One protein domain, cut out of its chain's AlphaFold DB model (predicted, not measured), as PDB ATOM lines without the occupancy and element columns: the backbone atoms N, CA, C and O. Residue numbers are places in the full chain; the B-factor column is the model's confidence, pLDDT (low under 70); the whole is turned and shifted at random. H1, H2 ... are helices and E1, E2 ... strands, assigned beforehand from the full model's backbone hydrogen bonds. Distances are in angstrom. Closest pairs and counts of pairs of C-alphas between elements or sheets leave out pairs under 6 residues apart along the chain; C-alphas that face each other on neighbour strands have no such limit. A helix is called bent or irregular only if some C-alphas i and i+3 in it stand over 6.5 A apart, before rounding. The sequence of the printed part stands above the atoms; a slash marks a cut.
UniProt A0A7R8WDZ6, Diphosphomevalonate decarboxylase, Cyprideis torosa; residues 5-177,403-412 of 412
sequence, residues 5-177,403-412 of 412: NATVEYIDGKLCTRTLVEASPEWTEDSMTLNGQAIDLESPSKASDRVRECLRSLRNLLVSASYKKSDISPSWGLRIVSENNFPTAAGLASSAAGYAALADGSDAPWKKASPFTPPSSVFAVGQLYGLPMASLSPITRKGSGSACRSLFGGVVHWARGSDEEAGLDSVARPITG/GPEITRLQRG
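Overview. This is residues 5 to 177 and 403 to 412 of the 412 residues of the protein "Diphosphomevalonate decarboxylase" of Cyprideis torosa (UniProt A0A7R8WDZ6). A wall of six strands has H3 packed on one face, over E2 and E1, and no named helix on the other: two layers, helix on one face of a sheet. H1 and H4 pack on H3 on its side away from the sheet, the three forming a bundle of helices, and H5 with the small E6 and E7 hairpin lies beyond at one end; residues 105 to 110 stick out. The printed part has 183 residues, with five named helices and eight named strands in the order E1 E2 E3 E4 H1 E5 H2 H3 H4 H5 E6 E7 E8; the large sheet runs E4 E3 E5 E2 E1 E8, mixed. The class is mixed, helices and strands, though only 88 residues, under half, are in named elements. It is compact, with a radius of gyration of the C-alphas of 16.3 A and spans of 50 by 46 by 35 A.

Arrangement. E1, residues 5 to 8, and E2, residues 17 to 24, form an antiparallel hairpin, with N 6 and O 21 at 2.8 A, within hydrogen-bond range. E3, residues 31 to 34, and E4, residues 37 to 39, form another, with N 39 and O 32 at 2.8 A. H1, residues 46 to 64, only grazes this sheet. E5, residues 77 to 84, is parallel to E3, with N 33 and O 80 at 2.8 A, and antiparallel to E2, with N 20 and O 81 at 2.8 A. H2, residues 94 to 98, only grazes the sheet. H3, residues 119 to 128, is the hub; its height over the sheet is 7.7 A, and it lies over E2 and, only just, with 3 C-alphas, E1. H1 touches H3 with residues 54 to 58 alone, at a shallow tilt of 28 degrees; C-alphas 54 and 122 are closest, 7.0 A. H4, residues 133 to 143, touches H3 at a steep tilt of 42 degrees, opposite ways, a helical hairpin; C-alphas 119 and 140 are closest, 5.7 A. H5, residues 146 to 151, touches H2; C-alphas 96 and 147 are closest, 3.9 A. E6, residues 156 to 158, and E7, residues 172 to 174, form an antiparallel hairpin, with N 157 and O 173 at 2.9 A. E8, residues 408 to 411, is antiparallel to E1, with N 7 and O 408 at 2.8 A. Every O i to N i+4 pair is within range in H1 and H3; H2 has 0 of 1, H4 3 of 7 and H5 0 of 2, with O i to N i+3 counts of 0, 5 and 2.

Along the chain. E1 begins at C-alpha 5 (298.595, 302.956, 286.017), and E8 ends at C-alpha 411 (299.870, 309.189, 284.308). From first to last C-alpha H1 measures 26.6 A, E5 23.4 A and E2 23.3 A. H2 and H4 are only just irregular: C-alphas 94 and 97 are 6.8 A apart, and 135 and 138 are 6.54 A.

Size, cuts and confidence. The C-alphas of Asp 107 and Gly 177, the two farthest apart, are 53.3 A apart. Residues 178 to 402 are not printed, a gap of 17.3 A between C-alphas 177 and 403. The links H1 to E5, H2 to H3 and E6 to E7 are long. Mean pLDDT of the printed part is 70.1; 57 residues are under 70, among them 5 to 16 and 85 to 120.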
ATOM      1  N   ASN A   5     298.759 304.360 286.369       41.94
ATOM      2  CA  ASN A   5     298.595 302.956 286.017       41.94
ATOM      3  C   ASN A   5     299.211 302.619 284.653       41.94
ATOM      4  O   ASN A   5     299.194 303.404 283.705       41.94
ATOM      5  N   ALA A   6     299.774 301.420 284.571       35.38
ATOM      6  CA  ALA A   6     300.224 300.799 283.340       35.38
ATOM      7  C   ALA A   6     299.542 299.438 283.233       35.38
ATOM      8  O   ALA A   6     299.756 298.555 284.064       35.38
ATOM      9  N   THR A   7     298.727 299.274 282.202       37.06
ATOM     10  CA  THR A   7     298.198 297.983 281.796       37.06
ATOM     11  C   THR A   7     299.002 297.493 280.608       37.06
ATOM     12  O   THR A   7     299.020 298.097 279.533       37.06
ATOM     13  N   VAL A   8     299.661 296.369 280.827       40.25
ATOM     14  CA  VAL A   8     300.260 295.547 279.788       40.25
ATOM     15  C   VAL A   8     299.246 294.445 279.534       40.25
ATOM     16  O   VAL A   8     299.219 293.428 280.229       40.25
ATOM     17  N   GLU A   9     298.330 294.695 278.605       34.72
ATOM     18  CA  GLU A   9     297.643 293.599 277.935       34.72
ATOM     19  C   GLU A   9     298.432 293.235 276.692       34.72
ATOM     20  O   GLU A   9     299.063 294.071 276.051       34.72
ATOM     21  N   TYR A  10     298.357 291.966 276.348       41.38
ATOM     22  CA  TYR A  10     298.710 291.523 275.028       41.38
ATOM     23  C   TYR A  10     297.441 290.973 274.391       41.38
ATOM     24  O   TYR A  10     296.657 290.302 275.064       41.38
ATOM     25  N   ILE A  11     297.213 291.390 273.148       34.62
ATOM     26  CA  ILE A  11     295.929 291.312 272.448       34.62
ATOM     27  C   ILE A  11     295.412 289.869 272.390       34.62
ATOM     28  O   ILE A  11     296.185 288.913 272.289       34.62
ATOM     29  N   ASP A  12     294.085 289.777 272.461       35.50
ATOM     30  CA  ASP A  12     293.256 288.580 272.387       35.50
ATOM     31  C   ASP A  12     293.770 287.540 271.372       35.50
ATOM     32  O   ASP A  12     294.254 287.875 270.289       35.50
ATOM     33  N   GLY A  13     293.706 286.261 271.749       46.25
ATOM     34  CA  GLY A  13     294.134 285.150 270.895       46.25
ATOM     35  C   GLY A  13     295.628 284.790 270.922       46.25
ATOM     36  O   GLY A  13     296.062 284.046 270.058       46.25
ATOM     37  N   LYS A  14     296.461 285.245 271.871       57.75
ATOM     38  CA  LYS A  14     297.879 284.801 272.001       57.75
ATOM     39  C   LYS A  14     298.129 284.115 273.356       57.75
ATOM     40  O   LYS A  14     297.518 284.509 274.344       57.75
ATOM     41  N   LEU A  15     299.005 283.097 273.432       63.03
ATOM     42  CA  LEU A  15     299.416 282.511 274.725       63.03
ATOM     43  C   LEU A  15     300.242 283.556 275.482       63.03
ATOM     44  O   LEU A  15     301.387 283.820 275.115       63.03
ATOM     45  N   CYS A  16     299.670 284.187 276.504       65.69
ATOM     46  CA  CYS A  16     300.285 285.344 277.139       65.69
ATOM     47  C   CYS A  16     299.915 285.507 278.615       65.69
ATOM     48  O   CYS A  16     299.046 284.827 279.167       65.69
ATOM     49  N   THR A  17     300.631 286.435 279.245       70.56
ATOM     50  CA  THR A  17     300.348 286.917 280.591       70.56
ATOM     51  C   THR A  17     300.061 288.404 280.517       70.56
ATOM     52  O   THR A  17     300.871 289.185 280.016       70.56
ATOM     53  N   ARG A  18     298.905 288.784 281.044       72.75
ATOM     54  CA  ARG A  18     298.443 290.156 281.197       72.75
ATOM     55  C   ARG A  18     298.827 290.657 282.580       72.75
ATOM     56  O   ARG A  18     298.667 289.944 283.569       72.75
ATOM     57  N   THR A  19     299.310 291.893 282.676       77.62
ATOM     58  CA  THR A  19     299.617 292.515 283.967       77.62
ATOM     59  C   THR A  19     299.139 293.959 284.028       77.62
ATOM     60  O   THR A  19     299.467 294.784 283.180       77.62
ATOM     61  N   LEU A  20     298.401 294.274 285.086       81.94
ATOM     62  CA  LEU A  20     298.052 295.619 285.509       81.94
ATOM     63  C   LEU A  20     298.979 296.038 286.654       81.94
ATOM     64  O   LEU A  20     299.151 295.300 287.623       81.94
ATOM     65  N   VAL A  21     299.545 297.238 286.556       86.00
ATOM     66  CA  VAL A  21     300.315 297.879 287.623       86.00
ATOM     67  C   VAL A  21     299.706 299.236 287.924       86.00
ATOM     68  O   VAL A  21     299.528 300.051 287.023       86.00
ATOM     69  N   GLU A  22     299.449 299.502 289.195       88.69
ATOM     70  CA  GLU A  22     299.004 300.799 289.695       88.69
ATOM     71  C   GLU A  22     299.970 301.303 290.772       88.69
ATOM     72  O   GLU A  22     300.513 300.513 291.545       88.69
ATOM     73  N   ALA A  23     300.156 302.618 290.850       89.69
ATOM     74  CA  ALA A  23     300.907 303.289 291.907       89.69
ATOM     75  C   ALA A  23     300.023 304.336 292.600       89.69
ATOM     76  O   ALA A  23     299.274 305.069 291.944       89.69
ATOM     77  N   SER A  24     300.123 304.424 293.927       89.50
ATOM     78  CA  SER A  24     299.347 305.381 294.720       89.50
ATOM     79  C   SER A  24     300.141 305.906 295.919       89.50
ATOM     80  O   SER A  24     300.753 305.103 296.625       89.50
ATOM     81  N   PRO A  25     300.072 307.217 296.228       89.00
ATOM     82  CA  PRO A  25     300.635 307.770 297.462       89.00
ATOM     83  C   PRO A  25     299.944 307.247 298.731       89.00
ATOM     84  O   PRO A  25     300.497 307.373 299.818       89.00
ATOM     85  N   GLU A  26     298.739 306.679 298.608       90.81
ATOM     86  CA  GLU A  26     297.980 306.098 299.727       90.81
ATOM     87  C   GLU A  26     298.489 304.704 300.129       90.81
ATOM     88  O   GLU A  26     298.096 304.190 301.175       90.81
ATOM     89  N   TRP A  27     299.328 304.069 299.305       90.75
ATOM     90  CA  TRP A  27     299.869 302.738 299.570       90.75
ATOM     91  C   TRP A  27     301.311 302.850 300.050       90.75
ATOM     92  O   TRP A  27     302.158 303.443 299.382       90.75
ATOM     93  N   THR A  28     301.591 302.269 301.214       83.31
ATOM     94  CA  THR A  28     302.933 302.231 301.816       83.31
ATOM     95  C   THR A  28     303.703 300.959 301.473       83.31
ATOM     96  O   THR A  28     304.911 300.904 301.681       83.31
ATOM     97  N   GLU A  29     303.015 299.951 300.936       88.62
ATOM     98  CA  GLU A  29     303.543 298.617 300.654       88.62
ATOM     99  C   GLU A  29     303.146 298.159 299.249       88.62
ATOM    100  O   GLU A  29     302.152 298.620 298.677       88.62
ATOM    101  N   ASP A  30     303.941 297.244 298.694       91.06
ATOM    102  CA  ASP A  30     303.630 296.594 297.427       91.06
ATOM    103  C   ASP A  30     302.672 295.420 297.655       91.06
ATOM    104  O   ASP A  30     302.772 294.697 298.642       91.06
ATOM    105  N   SER A  31     301.771 295.186 296.706       89.50
ATOM    106  CA  SER A  31     300.856 294.046 296.696       89.50
ATOM    107  C   SER A  31     300.866 293.373 295.330       89.50
ATOM    108  O   SER A  31     300.983 294.042 294.299       89.50
ATOM    109  N   MET A  32     300.744 292.046 295.319       85.62
ATOM    110  CA  MET A  32     300.697 291.275 294.083       85.62
ATOM    111  C   MET A  32     299.600 290.211 294.123       85.62
ATOM    112  O   MET A  32     299.491 289.458 295.088       85.62
ATOM    113  N   THR A  33     298.837 290.116 293.040       81.94
ATOM    114  CA  THR A  33     297.855 289.056 292.793       81.94
ATOM    115  C   THR A  33     298.221 288.338 291.498       81.94
ATOM    116  O   THR A  33     298.482 288.991 290.491       81.94
ATOM    117  N   LEU A  34     298.230 287.004 291.513       75.12
ATOM    118  CA  LEU A  34     298.458 286.154 290.343       75.12
ATOM    119  C   LEU A  34     297.276 285.194 290.174       75.12
ATOM    120  O   LEU A  34     296.988 284.425 291.088       75.12
ATOM    121  N   ASN A  35     296.594 285.237 289.026       72.38
ATOM    122  CA  ASN A  35     295.415 284.409 288.729       72.38
ATOM    123  C   ASN A  35     294.355 284.462 289.849       72.38
ATOM    124  O   ASN A  35     293.883 283.439 290.341       72.38
ATOM    125  N   GLY A  36     294.043 285.672 290.323       75.81
ATOM    126  CA  GLY A  36     293.089 285.900 291.416       75.81
ATOM    127  C   GLY A  36     293.597 285.555 292.824       75.81
ATOM    128  O   GLY A  36     292.914 285.866 293.799       75.81
ATOM    129  N   GLN A  37     294.793 284.975 292.974       74.50
ATOM    130  CA  GLN A  37     295.379 284.657 294.279       74.50
ATOM    131  C   GLN A  37     296.381 285.711 294.736       74.50
ATOM    132  O   GLN A  37     297.333 286.032 294.024       74.50
ATOM    133  N   ALA A  38     296.197 286.219 295.952       80.94
ATOM    134  CA  ALA A  38     297.161 287.112 296.579       80.94
ATOM    135  C   ALA A  38     298.482 286.374 296.855       80.94
ATOM    136  O   ALA A  38     298.492 285.287 297.439       80.94
ATOM    137  N   ILE A  39     299.593 286.988 296.456       76.88
ATOM    138  CA  ILE A  39     300.942 286.560 296.814       76.88
ATOM    139  C   ILE A  39     301.359 287.355 298.048       76.88
ATOM    140  O   ILE A  39     301.460 288.580 298.005       76.88
ATOM    141  N   ASP A  40     301.623 286.645 299.140       79.69
ATOM    142  CA  ASP A  40     302.204 287.229 300.345       79.69
ATOM    143  C   ASP A  40     303.677 287.585 300.081       79.69
ATOM    144  O   ASP A  40     304.538 286.706 299.989       79.69
ATOM    145  N   LEU A  41     303.949 288.880 299.903       81.25
ATOM    146  CA  LEU A  41     305.290 289.401 299.637       81.25
ATOM    147  C   LEU A  41     306.156 289.499 300.902       81.25
ATOM    148  O   LEU A  41     307.374 289.637 300.777       81.25
ATOM    149  N   GLU A  42     305.570 289.410 302.096       80.75
ATOM    150  CA  GLU A  42     306.293 289.494 303.368       80.75
ATOM    151  C   GLU A  42     306.798 288.128 303.831       80.75
ATOM    152  O   GLU A  42     307.899 288.018 304.382       80.75
ATOM    153  N   SER A  43     306.023 287.075 303.563       76.81
ATOM    154  CA  SER A  43     306.402 285.704 303.896       76.81
ATOM    155  C   SER A  43     307.720 285.308 303.218       76.81
ATOM    156  O   SER A  43     307.890 285.547 302.020       76.81
ATOM    157  N   PRO A  44     308.675 284.682 303.932       72.81
ATOM    158  CA  PRO A  44     309.939 284.240 303.356       72.81
ATOM    159  C   PRO A  44     309.713 283.019 302.457       72.81
ATOM    160  O   PRO A  44     309.667 281.871 302.906       72.81
ATOM    161  N   SER A  45     309.579 283.266 301.157       69.06
ATOM    162  CA  SER A  45     309.430 282.237 300.136       69.06
ATOM    163  C   SER A  45     310.249 282.603 298.903       69.06
ATOM    164  O   SER A  45     310.416 283.775 298.578       69.06
ATOM    165  N   LYS A  46     310.689 281.602 298.130       67.50
ATOM    166  CA  LYS A  46     311.391 281.855 296.857       67.50
ATOM    167  C   LYS A  46     310.579 282.750 295.900       67.50
ATOM    168  O   LYS A  46     311.172 283.421 295.061       67.50
ATOM    169  N   ALA A  47     309.246 282.734 296.015       66.31
ATOM    170  CA  ALA A  47     308.318 283.542 295.226       66.31
ATOM    171  C   ALA A  47     308.453 285.023 295.544       66.31
ATOM    172  O   ALA A  47     308.849 285.829 294.703       66.31
ATOM    173  N   SER A  48     308.163 285.341 296.798       72.06
ATOM    174  CA  SER A  48     308.202 286.684 297.347       72.06
ATOM    175  C   SER A  48     309.613 287.261 297.297       72.06
ATOM    176  O   SER A  48     309.768 288.438 296.992       72.06
ATOM    177  N   ASP A  49     310.657 286.451 297.491       78.06
ATOM    178  CA  ASP A  49     312.056 286.882 297.363       78.06
ATOM    179  C   ASP A  49     312.378 287.405 295.958       78.06
ATOM    180  O   ASP A  49     312.965 288.478 295.811       78.06
ATOM    181  N   ARG A  50     311.962 286.679 294.912       79.19
ATOM    182  CA  ARG A  50     312.190 287.077 293.514       79.19
ATOM    183  C   ARG A  50     311.400 288.324 293.134       79.19
ATOM    184  O   ARG A  50     311.945 289.202 292.465       79.19
ATOM    185  N   VAL A  51     310.143 288.433 293.570       80.25
ATOM    186  CA  VAL A  51     309.315 289.627 293.317       80.25
ATOM    187  C   VAL A  51     309.926 290.841 293.999       80.25
ATOM    188  O   VAL A  51     310.183 291.851 293.338       80.25
ATOM    189  N   ARG A  52     310.266 290.722 295.287       83.38
ATOM    190  CA  ARG A  52     310.922 291.793 296.043       83.38
ATOM    191  C   ARG A  52     312.248 292.206 295.422       83.38
ATOM    192  O   ARG A  52     312.509 293.401 295.313       83.38
ATOM    193  N   GLU A  53     313.071 291.261 294.968       85.38
ATOM    194  CA  GLU A  53     314.354 291.580 294.334       85.38
ATOM    195  C   GLU A  53     314.188 292.331 293.005       85.38
ATOM    196  O   GLU A  53     314.938 293.279 292.736       85.38
ATOM    197  N   CYS A  54     313.193 291.964 292.189       87.12
ATOM    198  CA  CYS A  54     312.857 292.696 290.968       87.12
ATOM    199  C   CYS A  54     312.409 294.131 291.277       87.12
ATOM    200  O   CYS A  54     312.951 295.079 290.702       87.12
ATOM    201  N   LEU A  55     311.468 294.310 292.212       87.56
ATOM    202  CA  LEU A  55     310.953 295.629 292.600       87.56
ATOM    203  C   LEU A  55     312.045 296.508 293.223       87.56
ATOM    204  O   LEU A  55     312.180 297.681 292.870       87.56
ATOM    205  N   ARG A  56     312.888 295.930 294.084       88.88
ATOM    206  CA  ARG A  56     314.061 296.598 294.662       88.88
ATOM    207  C   ARG A  56     315.041 297.047 293.581       88.88
ATOM    208  O   ARG A  56     315.500 298.185 293.606       88.88
ATOM    209  N   SER A  57     315.337 296.182 292.611       88.19
ATOM    210  CA  SER A  57     316.232 296.509 291.495       88.19
ATOM    211  C   SER A  57     315.667 297.626 290.609       88.19
ATOM    212  O   SER A  57     316.419 298.514 290.211       88.19
ATOM    213  N   LEU A  58     314.352 297.635 290.354       87.75
ATOM    214  CA  LEU A  58     313.672 298.717 289.630       87.75
ATOM    215  C   LEU A  58     313.775 300.048 290.378       87.75
ATOM    216  O   LEU A  58     314.169 301.050 289.787       87.75
ATOM    217  N   ARG A  59     313.485 300.061 291.683       88.69
ATOM    218  CA  ARG A  59     313.608 301.272 292.511       88.69
ATOM    219  C   ARG A  59     315.044 301.796 292.545       88.69
ATOM    220  O   ARG A  59     315.254 302.989 292.346       88.69
ATOM    221  N   ASN A  60     316.033 300.918 292.711       88.69
ATOM    222  CA  ASN A  60     317.447 301.302 292.677       88.69
ATOM    223  C   ASN A  60     317.847 301.915 291.329       88.69
ATOM    224  O   ASN A  60     318.580 302.902 291.303       88.69
ATOM    225  N   LEU A  61     317.343 301.364 290.220       86.00
ATOM    226  CA  LEU A  61     317.560 301.914 288.884       86.00
ATOM    227  C   LEU A  61     316.924 303.304 288.723       86.00
ATOM    228  O   LEU A  61     317.528 304.185 288.121       86.00
ATOM    229  N   LEU A  62     315.730 303.529 289.277       85.81
ATOM    230  CA  LEU A  62     315.076 304.844 289.246       85.81
ATOM    231  C   LEU A  62     315.858 305.894 290.041       85.81
ATOM    232  O   LEU A  62     316.008 307.028 289.584       85.81
ATOM    233  N   VAL A  63     316.395 305.506 291.201       84.50
ATOM    234  CA  VAL A  63     317.255 306.369 292.020       84.50
ATOM    235  C   VAL A  63     318.557 306.691 291.285       84.50
ATOM    236  O   VAL A  63     318.920 307.861 291.177       84.50
ATOM    237  N   SER A  64     319.246 305.686 290.731       81.62
ATOM    238  CA  SER A  64     320.526 305.892 290.039       81.62
ATOM    239  C   SER A  64     320.379 306.688 288.741       81.62
ATOM    240  O   SER A  64     321.221 307.531 288.437       81.62
ATOM    241  N   ALA A  65     319.269 306.506 288.020       78.50
ATOM    242  CA  ALA A  65     318.918 307.303 286.849       78.50
ATOM    243  C   ALA A  65     318.499 308.745 287.196       78.50
ATOM    244  O   ALA A  65     318.171 309.514 286.292       78.50
ATOM    245  N   SER A  66     318.503 309.125 288.483       77.19
ATOM    246  CA  SER A  66     318.029 310.424 288.970       77.19
ATOM    247  C   SER A  66     316.642 310.756 288.422       77.19
ATOM    248  O   SER A  66     316.435 311.850 287.903       77.19
ATOM    249  N   TYR A  67     315.707 309.802 288.470       74.75
ATOM    250  CA  TYR A  67     314.357 309.977 287.939       74.75
ATOM    251  C   TYR A  67     313.707 311.252 288.508       74.75
ATOM    252  O   TYR A  67     313.473 311.355 289.710       74.75
ATOM    253  N   LYS A  68     313.445 312.242 287.641       66.06
ATOM    254  CA  LYS A  68     312.924 313.572 288.025       66.06
ATOM    255  C   LYS A  68     311.452 313.794 287.677       66.06
ATOM    256  O   LYS A  68     310.966 314.912 287.829       66.06
ATOM    257  N   LYS A  69     310.756 312.790 287.134       62.72
ATOM    258  CA  LYS A  69     309.364 312.975 286.700       62.72
ATOM    259  C   LYS A  69     308.469 313.108 287.940       62.72
ATOM    260  O   LYS A  69     308.544 312.270 288.833       62.72
ATOM    261  N   SER A  70     307.670 314.169 287.990       61.16
ATOM    262  CA  SER A  70     306.953 314.647 289.183       61.16
ATOM    263  C   SER A  70     305.720 313.836 289.574       61.16
ATOM    264  O   SER A  70     305.255 313.964 290.701       61.16
ATOM    265  N   ASP A  71     305.197 313.019 288.663       73.19
ATOM    266  CA  ASP A  71     303.797 312.588 288.756       73.19
ATOM    267  C   ASP A  71     303.641 311.260 289.522       73.19
ATOM    268  O   ASP A  71     302.581 310.963 290.062       73.19
ATOM    269  N   ILE A  72     304.708 310.450 289.608       81.75
ATOM    270  CA  ILE A  72     304.698 309.147 290.297       81.75
ATOM    271  C   ILE A  72     306.014 308.949 291.050       81.75
ATOM    272  O   ILE A  72     307.073 308.824 290.428       81.75
ATOM    273  N   SER A  73     305.959 308.892 292.384       85.88
ATOM    274  CA  SER A  73     307.153 308.660 293.207       85.88
ATOM    275  C   SER A  73     307.557 307.179 293.216       85.88
ATOM    276  O   SER A  73     306.711 306.332 293.506       85.88
ATOM    277  N   PRO A  74     308.853 306.841 293.045       86.25
ATOM    278  CA  PRO A  74     309.359 305.476 293.239       86.25
ATOM    279  C   PRO A  74     309.135 304.908 294.653       86.25
ATOM    280  O   PRO A  74     309.251 303.698 294.857       86.25
ATOM    281  N   SER A  75     308.861 305.777 295.634       86.12
ATOM    282  CA  SER A  75     308.595 305.402 297.028       86.12
ATOM    283  C   SER A  75     307.147 304.989 297.295       86.12
ATOM    284  O   SER A  75     306.852 304.558 298.405       86.12
ATOM    285  N   TRP A  76     306.238 305.177 296.339       90.12
ATOM    286  CA  TRP A  76     304.847 304.761 296.495       90.12
ATOM    287  C   TRP A  76     304.726 303.235 296.430       90.12
ATOM    288  O   TRP A  76     305.502 302.563 295.738       90.12
ATOM    289  N   GLY A  77     303.745 302.701 297.156       90.62
ATOM    290  CA  GLY A  77     303.352 301.303 297.059       90.62
ATOM    291  C   GLY A  77     302.754 301.001 295.687       90.62
ATOM    292  O   GLY A  77     302.070 301.841 295.086       90.62
ATOM    293  N   LEU A  78     303.041 299.805 295.181       90.88
ATOM    294  CA  LEU A  78     302.534 299.302 293.908       90.88
ATOM    295  C   LEU A  78     301.453 298.245 294.130       90.88
ATOM    296  O   LEU A  78     301.591 297.360 294.968       90.88
ATOM    297  N   ARG A  79     300.401 298.273 293.315       90.50
ATOM    298  CA  ARG A  79     299.470 297.150 293.166       90.50
ATOM    299  C   ARG A  79     299.717 296.480 291.826       90.50
ATOM    300  O   ARG A  79     299.581 297.122 290.790       90.50
ATOM    301  N   ILE A  80     300.067 295.198 291.854       86.56
ATOM    302  CA  ILE A  80     300.381 294.395 290.670       86.56
ATOM    303  C   ILE A  80     299.348 293.275 290.560       86.56
ATOM    304  O   ILE A  80     299.252 292.426 291.438       86.56
ATOM    305  N   VAL A  81     298.579 293.243 289.480       82.88
ATOM    306  CA  VAL A  81     297.607 292.177 289.210       82.88
ATOM    307  C   VAL A  81     297.998 291.506 287.910       82.88
ATOM    308  O   VAL A  81     298.069 292.165 286.878       82.88
ATOM    309  N   SER A  82     298.289 290.211 287.957       75.94
ATOM    310  CA  SER A  82     298.736 289.439 286.803       75.94
ATOM    311  C   SER A  82     297.845 288.227 286.566       75.94
ATOM    312  O   SER A  82     297.486 287.517 287.501       75.94
ATOM    313  N   GLU A  83     297.537 287.963 285.303       73.81
ATOM    314  CA  GLU A  83     296.687 286.859 284.856       73.81
ATOM    315  C   GLU A  83     297.287 286.221 283.604       73.81
ATOM    316  O   GLU A  83     297.935 286.904 282.813       73.81
ATOM    317  N   ASN A  84     297.087 284.923 283.411       70.81
ATOM    318  CA  ASN A  84     297.563 284.190 282.238       70.81
ATOM    319  C   ASN A  84     296.424 283.378 281.601       70.81
ATOM    320  O   ASN A  84     295.451 283.039 282.268       70.81
ATOM    321  N   ASN A  85     296.524 283.110 280.294       66.06
ATOM    322  CA  ASN A  85     295.443 282.490 279.505       66.06
ATOM    323  C   ASN A  85     295.806 281.137 278.867       66.06
ATOM    324  O   ASN A  85     295.135 280.662 277.951       66.06
ATOM    325  N   PHE A  86     296.896 280.519 279.298       64.56
ATOM    326  CA  PHE A  86     297.314 279.216 278.802       64.56
ATOM    327  C   PHE A  86     296.500 278.146 279.536       64.56
ATOM    328  O   PHE A  86     296.029 278.364 280.656       64.56
ATOM    329  N   PRO A  87     296.321 276.969 278.926       55.91
ATOM    330  CA  PRO A  87     295.413 275.983 279.481       55.91
ATOM    331  C   PRO A  87     295.869 275.501 280.861       55.91
ATOM    332  O   PRO A  87     297.018 275.097 281.038       55.91
ATOM    333  N   THR A  88     294.933 275.481 281.810       47.78
ATOM    334  CA  THR A  88     295.121 275.172 283.240       47.78
ATOM    335  C   THR A  88     295.803 273.820 283.515       47.78
ATOM    336  O   THR A  88     296.391 273.630 284.574       47.78
ATOM    337  N   ALA A  89     295.785 272.906 282.538       46.16
ATOM    338  CA  ALA A  89     296.379 271.568 282.584       46.16
ATOM    339  C   ALA A  89     297.546 271.383 281.592       46.16
ATOM    340  O   ALA A  89     297.919 270.261 281.291       46.16
ATOM    341  N   ALA A  90     298.105 272.447 281.009       47.09
ATOM    342  CA  ALA A  90     299.108 272.297 279.953       47.09
ATOM    343  C   ALA A  90     300.532 272.103 280.477       47.09
ATOM    344  O   ALA A  90     301.393 271.661 279.725       47.09
ATOM    345  N   GLY A  91     300.814 272.510 281.720       51.66
ATOM    346  CA  GLY A  91     302.178 272.552 282.245       51.66
ATOM    347  C   GLY A  91     303.137 273.281 281.295       51.66
ATOM    348  O   GLY A  91     304.217 272.771 281.046       51.66
ATOM    349  N   LEU A  92     302.732 274.400 280.681       50.12
ATOM    350  CA  LEU A  92     303.544 275.149 279.710       50.12
ATOM    351  C   LEU A  92     304.310 276.300 280.371       50.12
ATOM    352  O   LEU A  92     303.855 276.886 281.348       50.12
ATOM    353  N   ALA A  93     305.480 276.606 279.800       45.25
ATOM    354  CA  ALA A  93     306.347 277.764 280.049       45.25
ATOM    355  C   ALA A  93     306.200 278.478 281.409       45.25
ATOM    356  O   ALA A  93     305.801 279.644 281.460       45.25
ATOM    357  N   SER A  94     306.565 277.830 282.524       51.19
ATOM    358  CA  SER A  94     306.161 278.352 283.839       51.19
ATOM    359  C   SER A  94     306.810 279.673 284.293       51.19
ATOM    360  O   SER A  94     306.245 280.378 285.128       51.19
ATOM    361  N   SER A  95     307.954 280.065 283.717       46.34
ATOM    362  CA  SER A  95     308.718 281.238 284.179       46.34
ATOM    363  C   SER A  95     309.037 282.303 283.122       46.34
ATOM    364  O   SER A  95     309.402 283.410 283.483       46.34
ATOM    365  N   ALA A  96     308.884 282.036 281.821       46.31
ATOM    366  CA  ALA A  96     309.165 283.042 280.787       46.31
ATOM    367  C   ALA A  96     307.947 283.917 280.440       46.31
ATOM    368  O   ALA A  96     308.121 285.018 279.929       46.31
ATOM    369  N   ALA A  97     306.731 283.457 280.739       46.03
ATOM    370  CA  ALA A  97     305.504 284.240 280.592       46.03
ATOM    371  C   ALA A  97     304.816 284.509 281.941       46.03
ATOM    372  O   ALA A  97     304.235 285.569 282.116       46.03
ATOM    373  N   GLY A  98     304.957 283.635 282.943       41.12
ATOM    374  CA  GLY A  98     304.426 283.839 284.299       41.12
ATOM    375  C   GLY A  98     303.167 283.016 284.574       41.12
ATOM    376  O   GLY A  98     302.058 283.547 284.536       41.12
ATOM    377  N   TYR A  99     303.346 281.725 284.873       40.88
ATOM    378  CA  TYR A  99     302.240 280.827 285.229       40.88
ATOM    379  C   TYR A  99     301.930 280.758 286.716       40.88
ATOM    380  O   TYR A  99     302.836 280.708 287.546       40.88
ATOM    381  N   ALA A 100     300.640 280.557 286.999       28.14
ATOM    382  CA  ALA A 100     300.158 279.732 288.101       28.14
ATOM    383  C   ALA A 100     299.222 278.649 287.536       28.14
ATOM    384  O   ALA A 100     298.224 278.968 286.895       28.14
ATOM    385  N   ALA A 101     299.543 277.374 287.773       27.47
ATOM    386  CA  ALA A 101     298.574 276.290 287.670       27.47
ATOM    387  C   ALA A 101     297.656 276.363 288.899       27.47
ATOM    388  O   ALA A 101     298.137 276.336 290.032       27.47
ATOM    389  N   LEU A 102     296.350 276.476 288.680       26.25
ATOM    390  CA  LEU A 102     295.324 276.335 289.708       26.25
ATOM    391  C   LEU A 102     294.500 275.110 289.327       26.25
ATOM    392  O   LEU A 102     293.647 275.183 288.450       26.25
ATOM    393  N   ALA A 103     294.808 273.967 289.936       23.62
ATOM    394  CA  ALA A 103     293.900 272.830 289.914       23.62
ATOM    395  C   ALA A 103     292.622 273.253 290.653       23.62
ATOM    396  O   ALA A 103     292.693 273.636 291.822       23.62
ATOM    397  N   ASP A 104     291.484 273.241 289.967       24.77
ATOM    398  CA  ASP A 104     290.193 273.448 290.611       24.77
ATOM    399  C   ASP A 104     289.694 272.139 291.242       24.77
ATOM    400  O   ASP A 104     289.838 271.058 290.666       24.77
ATOM    401  N   GLY A 105     289.077 272.274 292.418       29.12
ATOM    402  CA  GLY A 105     288.048 271.354 292.888       29.12
ATOM    403  C   GLY A 105     288.455 270.202 293.807       29.12
ATOM    404  O   GLY A 105     288.072 269.070 293.536       29.12
ATOM    405  N   SER A 106     289.164 270.431 294.918       24.52
ATOM    406  CA  SER A 106     288.861 269.733 296.193       24.52
ATOM    407  C   SER A 106     289.688 270.247 297.375       24.52
ATOM    408  O   SER A 106     290.869 270.565 297.261       24.52
ATOM    409  N   ASP A 107     289.032 270.320 298.533       34.84
ATOM    410  CA  ASP A 107     289.577 270.689 299.838       34.84
ATOM    411  C   ASP A 107     290.759 269.792 300.274       34.84
ATOM    412  O   ASP A 107     290.560 268.782 300.948       34.84
ATOM    413  N   ALA A 108     292.007 270.143 299.931       26.39
ATOM    414  CA  ALA A 108     293.208 269.568 300.556       26.39
ATOM    415  C   ALA A 108     294.505 270.380 300.285       26.39
ATOM    416  O   ALA A 108     294.561 271.213 299.384       26.39
ATOM    417  N   PRO A 109     295.564 270.211 301.102       28.94
ATOM    418  CA  PRO A 109     296.354 271.311 301.648       28.94
ATOM    419  C   PRO A 109     297.682 271.579 300.916       28.94
ATOM    420  O   PRO A 109     298.750 271.379 301.481       28.94
ATOM    421  N   TRP A 110     297.661 272.145 299.708       31.17
ATOM    422  CA  TRP A 110     298.840 272.851 299.171       31.17
ATOM    423  C   TRP A 110     298.435 274.048 298.310       31.17
ATOM    424  O   TRP A 110     298.375 274.003 297.087       31.17
ATOM    425  N   LYS A 111     298.222 275.170 299.002       29.12
ATOM    426  CA  LYS A 111     298.317 276.526 298.457       29.12
ATOM    427  C   LYS A 111     299.793 276.841 298.204       29.12
ATOM    428  O   LYS A 111     300.503 277.187 299.147       29.12
ATOM    429  N   LYS A 112     300.288 276.719 296.974       32.84
ATOM    430  CA  LYS A 112     301.582 277.312 296.601       32.84
ATOM    431  C   LYS A 112     301.475 277.972 295.236       32.84
ATOM    432  O   LYS A 112     301.566 277.305 294.214       32.84
ATOM    433  N   ALA A 113     301.327 279.296 295.247       37.28
ATOM    434  CA  ALA A 113     301.708 280.117 294.109       37.28
ATOM    435  C   ALA A 113     303.170 279.799 293.738       37.28
ATOM    436  O   ALA A 113     304.030 279.654 294.616       37.28
ATOM    437  N   SER A 114     303.436 279.639 292.442       39.53
ATOM    438  CA  SER A 114     304.768 279.323 291.919       39.53
ATOM    439  C   SER A 114     305.753 280.466 292.222       39.53
ATOM    440  O   SER A 114     305.345 281.630 292.257       39.53
ATOM    441  N   PRO A 115     307.050 280.184 292.469       41.50
ATOM    442  CA  PRO A 115     307.977 281.173 292.986       41.50
ATOM    443  C   PRO A 115     308.515 282.177 291.963       41.50
ATOM    444  O   PRO A 115     309.720 282.218 291.712       41.50
ATOM    445  N   PHE A 116     307.648 282.980 291.347       50.97
ATOM    446  CA  PHE A 116     308.020 283.702 290.140       50.97
ATOM    447  C   PHE A 116     307.444 285.122 289.987       50.97
ATOM    448  O   PHE A 116     306.296 285.372 290.334       50.97
ATOM    449  N   THR A 117     308.239 286.031 289.402       49.09
ATOM    450  CA  THR A 117     307.833 287.398 289.023       49.09
ATOM    451  C   THR A 117     307.598 287.461 287.515       49.09
ATOM    452  O   THR A 117     308.586 287.429 286.776       49.09
ATOM    453  N   PRO A 118     306.353 287.583 287.021       57.31
ATOM    454  CA  PRO A 118     306.083 287.653 285.591       57.31
ATOM    455  C   PRO A 118     306.947 288.730 284.905       57.31
ATOM    456  O   PRO A 118     306.996 289.863 285.397       57.31
ATOM    457  N   PRO A 119     307.637 288.434 283.782       58.16
ATOM    458  CA  PRO A 119     308.365 289.450 283.020       58.16
ATOM    459  C   PRO A 119     307.482 290.634 282.629       58.16
ATOM    460  O   PRO A 119     307.957 291.769 282.617       58.16
ATOM    461  N   SER A 120     306.192 290.382 282.393       62.66
ATOM    462  CA  SER A 120     305.164 291.398 282.166       62.66
ATOM    463  C   SER A 120     305.023 292.375 283.338       62.66
ATOM    464  O   SER A 120     304.778 293.551 283.100       62.66
ATOM    465  N   SER A 121     305.254 291.954 284.589       74.56
ATOM    466  CA  SER A 121     305.254 292.845 285.759       74.56
ATOM    467  C   SER A 121     306.462 293.779 285.768       74.56
ATOM    468  O   SER A 121     306.303 294.981 285.959       74.56
ATOM    469  N   VAL A 122     307.669 293.260 285.509       80.00
ATOM    470  CA  VAL A 122     308.882 294.098 285.408       80.00
ATOM    471  C   VAL A 122     308.766 295.067 284.233       80.00
ATOM    472  O   VAL A 122     309.101 296.244 284.372       80.00
ATOM    473  N   PHE A 123     308.248 294.592 283.100       79.88
ATOM    474  CA  PHE A 123     307.957 295.418 281.936       79.88
ATOM    475  C   PHE A 123     306.933 296.510 282.267       79.88
ATOM    476  O   PHE A 123     307.248 297.683 282.094       79.88
ATOM    477  N   ALA A 124     305.770 296.169 282.826       80.12
ATOM    478  CA  ALA A 124     304.719 297.125 283.177       80.12
ATOM    479  C   ALA A 124     305.204 298.209 284.149       80.12
ATOM    480  O   ALA A 124     304.992 299.395 283.897       80.12
ATOM    481  N   VAL A 125     305.914 297.829 285.218       84.50
ATOM    482  CA  VAL A 125     306.521 298.799 286.146       84.50
ATOM    483  C   VAL A 125     307.552 299.657 285.408       84.50
ATOM    484  O   VAL A 125     307.534 300.881 285.522       84.50
ATOM    485  N   GLY A 126     308.424 299.044 284.604       84.56
ATOM    486  CA  GLY A 126     309.397 299.763 283.787       84.56
ATOM    487  C   GLY A 126     308.747 300.829 282.906       84.56
ATOM    488  O   GLY A 126     309.171 301.984 282.913       84.56
ATOM    489  N   GLN A 127     307.667 300.474 282.215       83.81
ATOM    490  CA  GLN A 127     306.916 301.376 281.348       83.81
ATOM    491  C   GLN A 127     306.148 302.451 282.122       83.81
ATOM    492  O   GLN A 127     306.115 303.600 281.676       83.81
ATOM    493  N   LEU A 128     305.610 302.139 283.307       84.00
ATOM    494  CA  LEU A 128     304.989 303.124 284.204       84.00
ATOM    495  C   LEU A 128     305.963 304.264 284.531       84.00
ATOM    496  O   LEU A 128     305.614 305.441 284.423       84.00
ATOM    497  N   TYR A 129     307.219 303.918 284.817       84.88
ATOM    498  CA  TYR A 129     308.280 304.883 285.102       84.88
ATOM    499  C   TYR A 129     309.071 305.342 283.859       84.88
ATOM    500  O   TYR A 129     309.943 306.195 283.964       84.88
ATOM    501  N   GLY A 130     308.753 304.859 282.653       82.88
ATOM    502  CA  GLY A 130     309.450 305.249 281.415       82.88
ATOM    503  C   GLY A 130     310.914 304.798 281.341       82.88
ATOM    504  O   GLY A 130     311.750 305.515 280.795       82.88
ATOM    505  N   LEU A 131     311.232 303.635 281.913       83.75
ATOM    506  CA  LEU A 131     312.550 303.014 281.833       83.75
ATOM    507  C   LEU A 131     312.782 302.372 280.451       83.75
ATOM    508  O   LEU A 131     311.869 301.761 279.894       83.75
ATOM    509  N   PRO A 132     314.003 302.461 279.894       80.75
ATOM    510  CA  PRO A 132     314.315 301.849 278.608       80.75
ATOM    511  C   PRO A 132     314.409 300.320 278.715       80.75
ATOM    512  O   PRO A 132     314.919 299.780 279.696       80.75
ATOM    513  N   MET A 133     314.005 299.621 277.649       75.06
ATOM    514  CA  MET A 133     313.980 298.149 277.581       75.06
ATOM    515  C   MET A 133     315.322 297.481 277.887       75.06
ATOM    516  O   MET A 133     315.363 296.450 278.560       75.06
ATOM    517  N   ALA A 134     316.426 298.087 277.442       74.94
ATOM    518  CA  ALA A 134     317.774 297.580 277.691       74.94
ATOM    519  C   ALA A 134     318.082 297.433 279.193       74.94
ATOM    520  O   ALA A 134     318.785 296.505 279.587       74.94
ATOM    521  N   SER A 135     317.508 298.300 280.034       81.44
ATOM    522  CA  SER A 135     317.707 298.272 281.485       81.44
ATOM    523  C   SER A 135     316.799 297.272 282.203       81.44
ATOM    524  O   SER A 135     317.064 296.928 283.354       81.44
ATOM    525  N   LEU A 136     315.739 296.788 281.547       84.62
ATOM    526  CA  LEU A 136     314.792 295.841 282.142       84.62
ATOM    527  C   LEU A 136     315.296 294.401 282.058       84.62
ATOM    528  O   LEU A 136     315.039 293.616 282.962       84.62
ATOM    529  N   SER A 137     316.070 294.054 281.025       82.56
ATOM    530  CA  SER A 137     316.549 292.681 280.815       82.56
ATOM    531  C   SER A 137     317.343 292.094 281.999       82.56
ATOM    532  O   SER A 137     316.963 291.011 282.459       82.56
ATOM    533  N   PRO A 138     318.348 292.787 282.584       83.69
ATOM    534  CA  PRO A 138     319.045 292.294 283.776       83.69
ATOM    535  C   PRO A 138     318.125 292.114 284.990       83.69
ATOM    536  O   PRO A 138     318.328 291.206 285.792       83.69
ATOM    537  N   ILE A 139     317.116 292.978 285.141       85.12
ATOM    538  CA  ILE A 139     316.166 292.929 286.257       85.12
ATOM    539  C   ILE A 139     315.233 291.735 286.087       85.12
ATOM    540  O   ILE A 139     315.099 290.918 286.993       85.12
ATOM    541  N   THR A 140     314.640 291.589 284.905       81.38
ATOM    542  CA  THR A 140     313.767 290.466 284.564       81.38
ATOM    543  C   THR A 140     314.486 289.126 284.740       81.38
ATOM    544  O   THR A 140     313.898 288.183 285.271       81.38
ATOM    545  N   ARG A 141     315.782 289.067 284.396       81.38
ATOM    546  CA  ARG A 141     316.647 287.896 284.608       81.38
ATOM    547  C   ARG A 141     316.719 287.452 286.076       81.38
ATOM    548  O   ARG A 141     316.808 286.258 286.352       81.38
ATOM    549  N   LYS A 142     316.702 288.394 287.028       78.56
ATOM    550  CA  LYS A 142     316.729 288.081 288.469       78.56
ATOM    551  C   LYS A 142     315.433 287.426 288.947       78.56
ATOM    552  O   LYS A 142     315.477 286.611 289.866       78.56
ATOM    553  N   GLY A 143     314.310 287.751 288.304       75.25
ATOM    554  CA  GLY A 143     313.048 287.035 288.476       75.25
ATOM    555  C   GLY A 143     313.163 285.613 287.928       75.25
ATOM    556  O   GLY A 143     313.052 284.652 288.694       75.25
ATOM    557  N   SER A 144     313.431 285.481 286.616       74.44
ATOM    558  CA  SER A 144     313.833 284.225 285.932       74.44
ATOM    559  C   SER A 144     314.902 284.506 284.918       74.44
ATOM    560  O   SER A 144     314.737 285.418 284.113       74.44
ATOM    561  N   GLY A 145     315.859 283.585 284.797       73.44
ATOM    562  CA  GLY A 145     316.827 283.604 283.704       73.44
ATOM    563  C   GLY A 145     316.161 283.723 282.327       73.44
ATOM    564  O   GLY A 145     316.449 284.658 281.589       73.44
ATOM    565  N   SER A 146     315.220 282.836 281.994       73.31
ATOM    566  CA  SER A 146     314.572 282.815 280.674       73.31
ATOM    567  C   SER A 146     313.633 283.986 280.393       73.31
ATOM    568  O   SER A 146     313.550 284.440 279.254       73.31
ATOM    569  N   ALA A 147     312.990 284.530 281.428       74.69
ATOM    570  CA  ALA A 147     312.037 285.635 281.333       74.69
ATOM    571  C   ALA A 147     312.597 286.876 280.635       74.69
ATOM    572  O   ALA A 147     311.849 287.635 280.025       74.69
ATOM    573  N   CYS A 148     313.915 287.089 280.699       76.50
ATOM    574  CA  CYS A 148     314.542 288.225 280.039       76.50
ATOM    575  C   CYS A 148     314.399 288.177 278.506       76.50
ATOM    576  O   CYS A 148     314.395 289.237 277.882       76.50
ATOM    577  N   ARG A 149     314.244 286.985 277.905       76.94
ATOM    578  CA  ARG A 149     314.066 286.821 276.453       76.94
ATOM    579  C   ARG A 149     312.676 287.232 275.977       76.94
ATOM    580  O   ARG A 149     312.570 287.798 274.899       76.94
ATOM    581  N   SER A 150     311.655 287.066 276.814       78.25
ATOM    582  CA  SER A 150     310.272 287.465 276.516       78.25
ATOM    583  C   SER A 150     310.043 288.979 276.515       78.25
ATOM    584  O   SER A 150     308.930 289.431 276.279       78.25
ATOM    585  N   LEU A 151     311.073 289.784 276.796       74.94
ATOM    586  CA  LEU A 151     311.009 291.240 276.654       74.94
ATOM    587  C   LEU A 151     311.036 291.703 275.192       74.94
ATOM    588  O   LEU A 151     310.844 292.886 274.931       74.94
ATOM    589  N   PHE A 152     311.315 290.802 274.253       76.06
ATOM    590  CA  PHE A 152     311.445 291.117 272.840       76.06
ATOM    591  C   PHE A 152     310.681 290.095 271.998       76.06
ATOM    592  O   PHE A 152     310.637 288.917 272.346       76.06
ATOM    593  N   GLY A 153     310.111 290.540 270.881       75.31
ATOM    594  CA  GLY A 153     309.567 289.646 269.864       75.31
ATOM    595  C   GLY A 153     310.649 289.055 268.955       75.31
ATOM    596  O   GLY A 153     311.814 289.465 268.958       75.31
ATOM    597  N   GLY A 154     310.240 288.093 268.140       79.12
ATOM    598  CA  GLY A 154     311.057 287.403 267.155       79.12
ATOM    599  C   GLY A 154     311.954 286.346 267.788       79.12
ATOM    600  O   GLY A 154     311.554 285.616 268.691       79.12
ATOM    601  N   VAL A 155     313.187 286.249 267.289       82.50
ATOM    602  CA  VAL A 155     314.187 285.321 267.826       82.50
ATOM    603  C   VAL A 155     315.154 286.080 268.719       82.50
ATOM    604  O   VAL A 155     315.758 287.068 268.298       82.50
ATOM    605  N   VAL A 156     315.315 285.611 269.953       81.56
ATOM    606  CA  VAL A 156     316.006 286.354 271.009       81.56
ATOM    607  C   VAL A 156     317.141 285.525 271.593       81.56
ATOM    608  O   VAL A 156     316.966 284.370 271.970       81.56
ATOM    609  N   HIS A 157     318.314 286.138 271.720       83.81
ATOM    610  CA  HIS A 157     319.481 285.548 272.366       83.81
ATOM    611  C   HIS A 157     319.684 286.173 273.746       83.81
ATOM    612  O   HIS A 157     319.792 287.392 273.865       83.81
ATOM    613  N   TRP A 158     319.785 285.343 274.785       84.19
ATOM    614  CA  TRP A 158     320.294 285.766 276.092       84.19
ATOM    615  C   TRP A 158     321.809 285.569 276.139       84.19
ATOM    616  O   TRP A 158     322.296 284.444 276.222       84.19
ATOM    617  N   ALA A 159     322.549 286.676 276.086       84.25
ATOM    618  CA  ALA A 159     323.994 286.662 276.227       84.25
ATOM    619  C   ALA A 159     324.379 286.321 277.670       84.25
ATOM    620  O   ALA A 159     323.875 286.938 278.607       84.25
ATOM    621  N   ARG A 160     325.312 285.377 277.850       82.81
ATOM    622  CA  ARG A 160     325.766 284.954 279.186       82.81
ATOM    623  C   ARG A 160     326.427 286.071 279.999       82.81
ATOM    624  O   ARG A 160     326.328 286.035 281.219       82.81
ATOM    625  N   GLY A 161     327.035 287.052 279.329       84.88
ATOM    626  CA  GLY A 161     327.873 288.070 279.957       84.88
ATOM    627  C   GLY A 161     329.294 287.585 280.269       84.88
ATOM    628  O   GLY A 161     329.638 286.417 280.080       84.88
ATOM    629  N   SER A 162     330.128 288.518 280.696       80.81
ATOM    630  CA  SER A 162     331.529 288.348 281.097       80.81
ATOM    631  C   SER A 162     331.847 289.062 282.412       80.81
ATOM    632  O   SER A 162     332.878 288.787 283.016       80.81
ATOM    633  N   ASP A 163     330.963 289.954 282.865       78.81
ATOM    634  CA  ASP A 163     331.052 290.624 284.155       78.81
ATOM    635  C   ASP A 163     330.565 289.688 285.269       78.81
ATOM    636  O   ASP A 163     329.363 289.485 285.458       78.81
ATOM    637  N   GLU A 164     331.508 289.096 285.998       72.75
ATOM    638  CA  GLU A 164     331.217 288.170 287.097       72.75
ATOM    639  C   GLU A 164     330.713 288.879 288.368       72.75
ATOM    640  O   GLU A 164     330.058 288.239 289.191       72.75
ATOM    641  N   GLU A 165     330.977 290.182 288.534       70.44
ATOM    642  CA  GLU A 165     330.624 290.922 289.752       70.44
ATOM    643  C   GLU A 165     329.210 291.496 289.690       70.44
ATOM    644  O   GLU A 165     328.375 291.204 290.550       70.44
ATOM    645  N   ALA A 166     328.918 292.326 288.685       70.88
ATOM    646  CA  ALA A 166     327.617 292.982 288.584       70.88
ATOM    647  C   ALA A 166     326.661 292.235 287.642       70.88
ATOM    648  O   ALA A 166     325.436 292.396 287.741       70.88
ATOM    649  N   GLY A 167     327.191 291.399 286.740       75.31
ATOM    650  CA  GLY A 167     326.406 290.623 285.780       75.31
ATOM    651  C   GLY A 167     325.519 291.493 284.894       75.31
ATOM    652  O   GLY A 167     324.446 291.045 284.482       75.31
ATOM    653  N   LEU A 168     325.895 292.752 284.655       76.62
ATOM    654  CA  LEU A 168     325.064 293.724 283.936       76.62
ATOM    655  C   LEU A 168     325.058 293.488 282.423       76.62
ATOM    656  O   LEU A 168     324.122 293.899 281.741       76.62
ATOM    657  N   ASP A 169     326.068 292.795 281.899       82.25
ATOM    658  CA  ASP A 169     326.204 292.462 280.480       82.25
ATOM    659  C   ASP A 169     325.511 291.142 280.084       82.25
ATOM    660  O   ASP A 169     325.423 290.815 278.897       82.25
ATOM    661  N   SER A 170     324.950 290.418 281.058       84.69
ATOM    662  CA  SER A 170     324.147 289.215 280.836       84.69
ATOM    663  C   SER A 170     322.690 289.580 280.514       84.69
ATOM    664  O   SER A 170     321.828 289.660 281.394       84.69
ATOM    665  N   VAL A 171     322.423 289.866 279.237       83.88
ATOM    666  CA  VAL A 171     321.159 290.455 278.755       83.88
ATOM    667  C   VAL A 171     320.592 289.745 277.534       83.88
ATOM    668  O   VAL A 171     321.325 289.196 276.711       83.88
ATOM    669  N   ALA A 172     319.272 289.803 277.387       80.19
ATOM    670  CA  ALA A 172     318.575 289.403 276.175       80.19
ATOM    671  C   ALA A 172     318.657 290.480 275.090       80.19
ATOM    672  O   ALA A 172     318.567 291.677 275.374       80.19
ATOM    673  N   ARG A 173     318.827 290.044 273.840       82.88
ATOM    674  CA  ARG A 173     318.865 290.892 272.647       82.88
ATOM    675  C   ARG A 173     318.202 290.167 271.469       82.88
ATOM    676  O   ARG A 173     318.459 288.972 271.295       82.88
ATOM    677  N   PRO A 174     317.409 290.859 270.635       83.81
ATOM    678  CA  PRO A 174     316.930 290.296 269.377       83.81
ATOM    679  C   PRO A 174     318.093 289.882 268.469       83.81
ATOM    680  O   PRO A 174     319.102 290.589 268.374       83.81
ATOM    681  N   ILE A 175     317.950 288.759 267.771       83.56
ATOM    682  CA  ILE A 175     318.876 288.353 266.714       83.56
ATOM    683  C   ILE A 175     318.498 289.112 265.441       83.56
ATOM    684  O   ILE A 175     317.420 288.936 264.880       83.56
ATOM    685  N   THR A 176     319.402 289.970 264.975       88.19
ATOM    686  CA  THR A 176     319.204 290.779 263.767       88.19
ATOM    687  C   THR A 176     319.602 290.027 262.495       88.19
ATOM    688  O   THR A 176     320.436 289.111 262.522       88.19
ATOM    689  N   GLY A 177     319.034 290.455 261.361       88.56
ATOM    690  CA  GLY A 177     319.330 289.902 260.034       88.56
ATOM    691  C   GLY A 177     318.586 288.606 259.705       88.56
ATOM    692  O   GLY A 177     318.976 287.912 258.774       88.56
ATOM    693  N   GLY A 403     306.607 291.181 270.672       70.06
ATOM    694  CA  GLY A 403     306.975 291.106 272.084       70.06
ATOM    695  C   GLY A 403     305.891 291.727 272.975       70.06
ATOM    696  O   GLY A 403     304.727 291.762 272.586       70.06
ATOM    697  N   PRO A 404     306.225 292.190 274.194       72.38
ATOM    698  CA  PRO A 404     305.227 292.718 275.118       72.38
ATOM    699  C   PRO A 404     304.691 294.085 274.666       72.38
ATOM    700  O   PRO A 404     305.458 294.982 274.312       72.38
ATOM    701  N   GLU A 405     303.373 294.268 274.761       70.56
ATOM    702  CA  GLU A 405     302.670 295.487 274.344       70.56
ATOM    703  C   GLU A 405     302.038 296.219 275.535       70.56
ATOM    704  O   GLU A 405     301.678 295.624 276.548       70.56
ATOM    705  N   ILE A 406     301.907 297.540 275.424       73.06
ATOM    706  CA  ILE A 406     301.164 298.355 276.391       73.06
ATOM    707  C   ILE A 406     299.823 298.695 275.757       73.06
ATOM    708  O   ILE A 406     299.791 299.389 274.742       73.06
ATOM    709  N   THR A 407     298.719 298.294 276.380       68.50
ATOM    710  CA  THR A 407     297.381 298.656 275.884       68.50
ATOM    711  C   THR A 407     296.800 299.875 276.566       68.50
ATOM    712  O   THR A 407     296.003 300.597 275.969       68.50
ATOM    713  N   ARG A 408     297.217 300.162 277.804       73.31
ATOM    714  CA  ARG A 408     296.806 301.377 278.506       73.31
ATOM    715  C   ARG A 408     297.921 301.897 279.395       73.31
ATOM    716  O   ARG A 408     298.476 301.172 280.208       73.31
ATOM    717  N   LEU A 409     298.204 303.188 279.287       73.31
ATOM    718  CA  LEU A 409     299.113 303.894 280.183       73.31
ATOM    719  C   LEU A 409     298.483 305.237 280.534       73.31
ATOM    720  O   LEU A 409     298.278 306.064 279.647       73.31
ATOM    721  N   GLN A 410     298.172 305.458 281.810       71.50
ATOM    722  CA  GLN A 410     297.721 306.761 282.296       71.50
ATOM    723  C   GLN A 410     298.638 307.228 283.422       71.50
ATOM    724  O   GLN A 410     298.953 306.492 284.356       71.50
ATOM    725  N   ARG A 411     299.092 308.473 283.298       65.44
ATOM    726  CA  ARG A 411     299.870 309.189 284.308       65.44
ATOM    727  C   ARG A 411     299.050 310.439 284.612       65.44
ATOM    728  O   ARG A 411     298.838 311.226 283.690       65.44
ATOM    729  N   GLY A 412     298.457 310.487 285.801       55.56
ATOM    730  CA  GLY A 412     297.544 311.546 286.236       55.56
ATOM    731  C   GLY A 412     298.285 312.678 286.912       55.56
ATOM    732  O   GLY A 412     299.189 312.361 287.715       55.56
TER     733      GLY A 412